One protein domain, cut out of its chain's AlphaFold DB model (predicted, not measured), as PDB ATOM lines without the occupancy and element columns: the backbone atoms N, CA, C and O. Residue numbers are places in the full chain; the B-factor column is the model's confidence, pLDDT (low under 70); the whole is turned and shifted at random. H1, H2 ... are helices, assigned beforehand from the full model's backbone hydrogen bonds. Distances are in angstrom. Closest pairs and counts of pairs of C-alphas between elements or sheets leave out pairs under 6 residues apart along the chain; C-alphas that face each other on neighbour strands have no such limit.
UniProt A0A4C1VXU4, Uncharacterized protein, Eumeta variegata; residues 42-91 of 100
ATOM      1  N   LEU A  42     -53.363 -58.493  -7.762       84.94
ATOM      2  CA  LEU A  42     -53.205 -57.965  -9.117       84.94
ATOM      3  C   LEU A  42     -52.691 -56.521  -9.109       84.94
ATOM      4  O   LEU A  42     -51.687 -56.228  -9.748       84.94
ATOM      5  N   ILE A  43     -53.345 -55.649  -8.337       85.75
ATOM      6  CA  ILE A  43     -53.021 -54.219  -8.272       85.75
ATOM      7  C   ILE A  43     -51.587 -54.010  -7.778       85.75
ATOM      8  O   ILE A  43     -50.812 -53.298  -8.410       85.75
ATOM      9  N   THR A  44     -51.211 -54.651  -6.670       89.38
ATOM     10  CA  THR A  44     -49.875 -54.509  -6.076       89.38
ATOM     11  C   THR A  44     -48.788 -54.993  -7.031       89.38
ATOM     12  O   THR A  44     -47.793 -54.299  -7.239       89.38
ATOM     13  N   LYS A  45     -48.982 -56.165  -7.648       87.06
ATOM     14  CA  LYS A  45     -48.025 -56.718  -8.612       87.06
ATOM     15  C   LYS A  45     -47.911 -55.837  -9.843       87.06
ATOM     16  O   LYS A  45     -46.800 -55.523 -10.256       87.06
ATOM     17  N   GLU A  46     -49.040 -55.378 -10.375       85.81
ATOM     18  CA  GLU A  46     -49.058 -54.480 -11.518       85.81
ATOM     19  C   GLU A  46     -48.299 -53.189 -11.208       85.81
ATOM     20  O   GLU A  46     -47.392 -52.846 -11.964       85.81
ATOM     21  N   ILE A  47     -48.588 -52.516 -10.085       87.25
ATOM     22  CA  ILE A  47     -47.875 -51.303  -9.646       87.25
ATOM     23  C   ILE A  47     -46.367 -51.552  -9.582       87.25
ATOM     24  O   ILE A  47     -45.602 -50.778 -10.158       87.25
ATOM     25  N   ASN A  48     -45.939 -52.642  -8.942       89.88
ATOM     26  CA  ASN A  48     -44.522 -52.986  -8.825       89.88
ATOM     27  C   ASN A  48     -43.872 -53.194 -10.198       89.88
ATOM     28  O   ASN A  48     -42.798 -52.647 -10.459       89.88
ATOM     29  N   THR A  49     -44.541 -53.904 -11.110       86.56
ATOM     30  CA  THR A  49     -44.087 -54.061 -12.497       86.56
ATOM     31  C   THR A  49     -43.993 -52.711 -13.213       86.56
ATOM     32  O   THR A  49     -43.009 -52.453 -13.905       86.56
ATOM     33  N   ARG A  50     -44.965 -51.805 -13.026       85.25
ATOM     34  CA  ARG A  50     -44.933 -50.463 -13.638       85.25
ATOM     35  C   ARG A  50     -43.742 -49.646 -13.140       85.25
ATOM     36  O   ARG A  50     -43.085 -48.977 -13.937       85.25
ATOM     37  N   VAL A  51     -43.461 -49.706 -11.838       90.31
ATOM     38  CA  VAL A  51     -42.326 -49.013 -11.216       90.31
ATOM     39  C   VAL A  51     -41.004 -49.562 -11.751       90.31
ATOM     40  O   VAL A  51     -40.159 -48.776 -12.180       90.31
ATOM     41  N   ALA A  52     -40.844 -50.887 -11.797       90.06
ATOM     42  CA  ALA A  52     -39.649 -51.532 -12.339       90.06
ATOM     43  C   ALA A  52     -39.406 -51.138 -13.806       90.06
ATOM     44  O   ALA A  52     -38.336 -50.629 -14.137       90.06
ATOM     45  N   ASN A  53     -40.433 -51.246 -14.655       87.31
ATOM     46  CA  ASN A  53     -40.355 -50.855 -16.066       87.31
ATOM     47  C   ASN A  53     -39.990 -49.373 -16.237       87.31
ATOM     48  O   ASN A  53     -39.210 -49.016 -17.121       87.31
ATOM     49  N   GLY A  54     -40.537 -48.498 -15.385       90.75
ATOM     50  CA  GLY A  54     -40.206 -47.075 -15.379       90.75
ATOM     51  C   GLY A  54     -38.727 -46.824 -15.070       90.75
ATOM     52  O   GLY A  54     -38.076 -46.040 -15.765       90.75
ATOM     53  N   TRP A  55     -38.178 -47.527 -14.077       93.31
ATOM     54  CA  TRP A  55     -36.765 -47.440 -13.709       93.31
ATOM     55  C   TRP A  55     -35.834 -47.984 -14.786       93.31
ATOM     56  O   TRP A  55     -34.901 -47.285 -15.189       93.31
ATOM     57  N   GLU A  56     -36.096 -49.188 -15.293       91.81
ATOM     58  CA  GLU A  56     -35.333 -49.765 -16.403       91.81
ATOM     59  C   GLU A  56     -35.320 -48.813 -17.595       91.81
ATOM     60  O   GLU A  56     -34.276 -48.550 -18.206       91.81
ATOM     61  N   LYS A  57     -36.478 -48.211 -17.889       90.25
ATOM     62  CA  LYS A  57     -36.580 -47.301 -19.015       90.25
ATOM     63  C   LYS A  57     -35.806 -46.013 -18.800       90.25
ATOM     64  O   LYS A  57     -35.116 -45.575 -19.725       90.25
ATOM     65  N   TYR A  58     -35.891 -45.428 -17.611       91.19
ATOM     66  CA  TYR A  58     -35.115 -44.246 -17.252       91.19
ATOM     67  C   TYR A  58     -33.620 -44.495 -17.472       91.19
ATOM     68  O   TYR A  58     -32.945 -43.690 -18.114       91.19
ATOM     69  N   TRP A  59     -33.123 -45.651 -17.030       92.44
ATOM     70  CA  TRP A  59     -31.728 -46.038 -17.214       92.44
ATOM     71  C   TRP A  59     -31.353 -46.280 -18.674       92.44
ATOM     72  O   TRP A  59     -30.282 -45.845 -19.098       92.44
ATOM     73  N   SER A  60     -32.241 -46.881 -19.469       90.88
ATOM     74  CA  SER A  60     -32.017 -47.041 -20.914       90.88
ATOM     75  C   SER A  60     -31.919 -45.700 -21.658       90.88
ATOM     76  O   SER A  60     -31.261 -45.613 -22.687       90.88
ATOM     77  N   LEU A  61     -32.562 -44.646 -21.140       89.81
ATOM     78  CA  LEU A  61     -32.547 -43.292 -21.706       89.81
ATOM     79  C   LEU A  61     -31.638 -42.342 -20.923       89.81
ATOM     80  O   LEU A  61     -31.768 -41.125 -21.071       89.81
ATOM     81  N   LYS A  62     -30.730 -42.863 -20.088       89.94
ATOM     82  CA  LYS A  62     -29.928 -42.055 -19.157       89.94
ATOM     83  C   LYS A  62     -29.202 -40.898 -19.841       89.94
ATOM     84  O   LYS A  62     -29.116 -39.834 -19.247       89.94
ATOM     85  N   GLU A  63     -28.733 -41.077 -21.072       88.19
ATOM     86  CA  GLU A  63     -28.015 -40.044 -21.829       88.19
ATOM     87  C   GLU A  63     -28.914 -38.839 -22.120       88.19
ATOM     88  O   GLU A  63     -28.557 -37.714 -21.793       88.19
ATOM     89  N   ASN A  64     -30.131 -39.080 -22.611       84.25
ATOM     90  CA  ASN A  64     -31.120 -38.032 -22.883       84.25
ATOM     91  C   ASN A  64     -31.739 -37.458 -21.601       84.25
ATOM     92  O   ASN A  64     -32.099 -36.284 -21.533       84.25
ATOM     93  N   MET A  65     -31.896 -38.285 -20.565       87.38
ATOM     94  CA  MET A  65     -32.489 -37.852 -19.298       87.38
ATOM     95  C   MET A  65     -31.518 -37.000 -18.480       87.38
ATOM     96  O   MET A  65     -31.936 -36.005 -17.884       87.38
ATOM     97  N   LYS A  66     -30.229 -37.359 -18.489       84.94
ATOM     98  CA  LYS A  66     -29.156 -36.697 -17.736       84.94
ATOM     99  C   LYS A  66     -28.346 -35.700 -18.571       84.94
ATOM    100  O   LYS A  66     -27.418 -35.111 -18.026       84.94
ATOM    101  N   SER A  67     -28.668 -35.503 -19.855       80.19
ATOM    102  CA  SER A  67     -27.965 -34.536 -20.703       80.19
ATOM    103  C   SER A  67     -27.956 -33.152 -20.051       80.19
ATOM    104  O   SER A  67     -29.003 -32.663 -19.614       80.19
ATOM    105  N   GLN A  68     -26.775 -32.527 -20.020       64.75
ATOM    106  CA  GLN A  68     -26.593 -31.122 -19.633       64.75
ATOM    107  C   GLN A  68     -27.091 -30.159 -20.714       64.75
ATOM    108  O   GLN A  68     -27.371 -29.001 -20.428       64.75
ATOM    109  N   GLN A  69     -27.215 -30.643 -21.954       68.56
ATOM    110  CA  GLN A  69     -27.921 -29.936 -23.012       68.56
ATOM    111  C   GLN A  69     -29.380 -29.781 -22.576       68.56
ATOM    112  O   GLN A  69     -30.011 -30.776 -22.195       68.56
ATOM    113  N   ASP A  70     -29.869 -28.542 -22.585       66.38
ATOM    114  CA  ASP A  70     -31.105 -28.113 -21.927       66.38
ATOM    115  C   ASP A  70     -32.348 -28.600 -22.694       66.38
ATOM    116  O   ASP A  70     -33.110 -27.855 -23.309       66.38
ATOM    117  N   LEU A  71     -32.532 -29.921 -22.732       74.75
ATOM    118  CA  LEU A  71     -33.759 -30.532 -23.204       74.75
ATOM    119  C   LEU A  71     -34.834 -30.201 -22.172       74.75
ATOM    120  O   LEU A  71     -34.874 -30.789 -21.086       74.75
ATOM    121  N   GLY A  72     -35.709 -29.263 -22.531       85.62
ATOM    122  CA  GLY A  72     -36.816 -28.842 -21.684       85.62
ATOM    123  C   GLY A  72     -37.612 -30.037 -21.154       85.62
ATOM    124  O   GLY A  72     -37.842 -31.032 -21.852       85.62
ATOM    125  N   MET A  73     -38.069 -29.940 -19.906       86.69
ATOM    126  CA  MET A  73     -38.681 -31.070 -19.199       86.69
ATOM    127  C   MET A  73     -39.914 -31.650 -19.903       86.69
ATOM    128  O   MET A  73     -40.169 -32.854 -19.851       86.69
ATOM    129  N   ALA A  74     -40.645 -30.816 -20.647       88.94
ATOM    130  CA  ALA A  74     -41.756 -31.259 -21.480       88.94
ATOM    131  C   ALA A  74     -41.334 -32.299 -22.536       88.94
ATOM    132  O   ALA A  74     -42.058 -33.273 -22.755       88.94
ATOM    133  N   LEU A  75     -40.161 -32.124 -23.154       88.88
ATOM    134  CA  LEU A  75     -39.637 -33.028 -24.175       88.88
ATOM    135  C   LEU A  75     -39.142 -34.335 -23.551       88.88
ATOM    136  O   LEU A  75     -39.535 -35.403 -24.015       88.88
ATOM    137  N   LYS A  76     -38.383 -34.265 -22.448       88.56
ATOM    138  CA  LYS A  76     -37.944 -35.459 -21.700       88.56
ATOM    139  C   LYS A  76     -39.143 -36.310 -21.263       88.56
ATOM    140  O   LYS A  76     -39.180 -37.515 -21.517       88.56
ATOM    141  N   ARG A  77     -40.180 -35.668 -20.710       89.31
ATOM    142  CA  ARG A  77     -41.442 -36.325 -20.332       89.31
ATOM    143  C   ARG A  77     -42.147 -36.951 -21.533       89.31
ATOM    144  O   ARG A  77     -42.621 -38.079 -21.428       89.31
ATOM    145  N   LYS A  78     -42.236 -36.244 -22.666       89.81
ATOM    146  CA  LYS A  78     -42.864 -36.771 -23.887       89.81
ATOM    147  C   LYS A  78     -42.133 -38.022 -24.368       89.81
ATOM    148  O   LYS A  78     -42.783 -39.049 -24.505       89.81
ATOM    149  N   THR A  79     -40.810 -37.956 -24.521       88.81
ATOM    150  CA  THR A  79     -39.965 -39.078 -24.961       88.81
ATOM    151  C   THR A  79     -40.105 -40.300 -24.060       88.81
ATOM    152  O   THR A  79     -40.247 -41.418 -24.553       88.81
ATOM    153  N   PHE A  80     -40.111 -40.096 -22.739       89.69
ATOM    154  CA  PHE A  80     -40.338 -41.175 -21.780       89.69
ATOM    155  C   PHE A  80     -41.732 -41.795 -21.960       89.69
ATOM    156  O   PHE A  80     -41.870 -43.004 -22.121       89.69
ATOM    157  N   ASN A  81     -42.767 -40.955 -22.020       87.62
ATOM    158  CA  ASN A  81     -44.165 -41.382 -22.026       87.62
ATOM    159  C   ASN A  81     -44.658 -41.970 -23.355       87.62
ATOM    160  O   ASN A  81     -45.704 -42.621 -23.359       87.62
ATOM    161  N   THR A  82     -43.993 -41.695 -24.477       86.12
ATOM    162  CA  THR A  82     -44.347 -42.245 -25.800       86.12
ATOM    163  C   THR A  82     -43.730 -43.610 -26.063       86.12
ATOM    164  O   THR A  82     -44.034 -44.231 -27.076       86.12
ATOM    165  N   HIS A  83     -42.839 -44.081 -25.195       79.31
ATOM    166  CA  HIS A  83     -42.142 -45.329 -25.438       79.31
ATOM    167  C   HIS A  83     -43.082 -46.550 -25.307       79.31
ATOM    168  O   HIS A  83     -43.900 -46.572 -24.386       79.31
ATOM    169  N   PRO A  84     -42.966 -47.590 -26.161       72.25
ATOM    170  CA  PRO A  84     -43.863 -48.754 -26.156       72.25
ATOM    171  C   PRO A  84     -44.009 -49.473 -24.812       72.25
ATOM    172  O   PRO A  84     -45.124 -49.833 -24.439       72.25
ATOM    173  N   SER A  85     -42.934 -49.606 -24.028       71.31
ATOM    174  CA  SER A  85     -43.020 -50.222 -22.692       71.31
ATOM    175  C   SER A  85     -43.820 -49.388 -21.683       71.31
ATOM    176  O   SER A  85     -44.313 -49.928 -20.699       71.31
ATOM    177  N   MET A  86     -43.993 -48.089 -21.948       73.75
ATOM    178  CA  MET A  86     -44.805 -47.165 -21.152       73.75
ATOM    179  C   MET A  86     -46.241 -47.042 -21.683       73.75
ATOM    180  O   MET A  86     -47.120 -46.557 -20.970       73.75
ATOM    181  N   LEU A  87     -46.503 -47.477 -22.923       60.12
ATOM    182  CA  LEU A  87     -47.830 -47.439 -23.545       60.12
ATOM    183  C   LEU A  87     -48.756 -48.523 -22.978       60.12
ATOM    184  O   LEU A  87     -49.908 -48.219 -22.682       60.12
ATOM    185  N   ASN A  88     -48.232 -49.721 -22.699       54.84
ATOM    186  CA  ASN A  88     -48.983 -50.805 -22.042       54.84
ATOM    187  C   ASN A  88     -49.366 -50.490 -20.578       54.84
ATOM    188  O   ASN A  88     -50.152 -51.211 -19.972       54.84
ATOM    189  N   LEU A  89     -48.829 -49.400 -20.011       52.97
ATOM    190  CA  LEU A  89     -49.094 -48.931 -18.644       52.97
ATOM    191  C   LEU A  89     -50.224 -47.894 -18.575       52.97
ATOM    192  O   LEU A  89     -50.688 -47.547 -17.486       52.97
ATOM    193  N   ARG A  90     -50.677 -47.375 -19.722       50.66
ATOM    194  CA  ARG A  90     -51.893 -46.564 -19.800       50.66
ATOM    195  C   ARG A  90     -53.038 -47.547 -19.961       50.66
ATOM    196  O   ARG A  90     -53.212 -48.097 -21.041       50.66
ATOM    197  N   GLY A  91     -53.748 -47.817 -18.868       49.84
ATOM    198  CA  GLY A  91     -54.861 -48.763 -18.853       49.84
ATOM    199  C   GLY A  91     -55.753 -48.613 -20.087       49.84
ATOM    200  O   GLY A  91     -56.028 -47.498 -20.537       49.84
TER     201      GLY A  91
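Overview. This is residues 42 to 91 of the 100 residues of an uncharacterized protein of Eumeta variegata (UniProt A0A4C1VXU4). One long helix, H1, runs along most of the length of the domain; after it the backbone turns round through the short helix H2 and a bend that sticks out, residues 67 to 72, then comes back with H3 and the small H4. The result is a long, narrow U in which H4 packs on a part of H1, residues 53 to 57, while H3 lies between the bend and H4 at a steep angle to H1. The printed part has 50 residues with four named helices, in the order H1, H2, H3, H4, and no named strand; its class is all helix. It is only just loose, close to compact, with a radius of gyration of the C-alphas of 12.2 A, and its C-alphas span 40 by 17 by 14 A, the outline of a rod.

Along the chain. H1, the longest helix, has residues 42 to 60 and measures 26.6 A from first to last C-alpha, from C-alpha 42 at (-53.205, -57.965, -9.117) to C-alpha 60 at (-32.017, -47.041, -20.914). H2 follows with residues 62 to 66. H3, residues 73 to 81, measures 12.0 A and begins with C-alpha 73 at (-38.681, -31.070, -19.199). H4, residues 84 to 87, ends with C-alpha 87 at (-47.830, -47.439, -23.545).

Arrangement. H1 touches H4 with residues 53 to 57 alone; their closest C-alphas, those of Asn 53 and Ser 85, are 7.2 A apart. H1 and H3 are close but not clearly touching, with the closest C-alphas, those of Tyr 58 and Phe 80, 7.6 A apart. These two helices stand at a steep tilt of 59 degrees and run opposite ways. H2 is close to H1 but not clearly touching it, with the closest C-alphas, those of Tyr 58 and Met 65, at 7.2 A. H2 and H3 are also close but not clearly touching, the closest C-alphas being those of Met 65 and Lys 76 at 6.4 A. The same holds for H3 and H4, with the C-alphas of Asn 81 and Leu 87 closest at 7.2 A. H2 and H4 are apart. In H1, H2 and H3 every O i to N i+4 pair is within hydrogen-bond range, and H4 is too short for such a pair.

Size, cuts and confidence. The two C-alphas farthest apart, those of Leu 42 and Gln 69, are 40.2 A apart, while the C-alphas of Leu 42 and Gly 91 are 13.5 A apart. The printed part has no cut. The links H1 to H2 and H3 to H4 are tight, and the link H2 to H3, whose residues 67 to 72 stand free, is short. The mean pLDDT of the printed part is 82.1, and it is under 70 at residues 68 to 70 and 87 to 91 of this model.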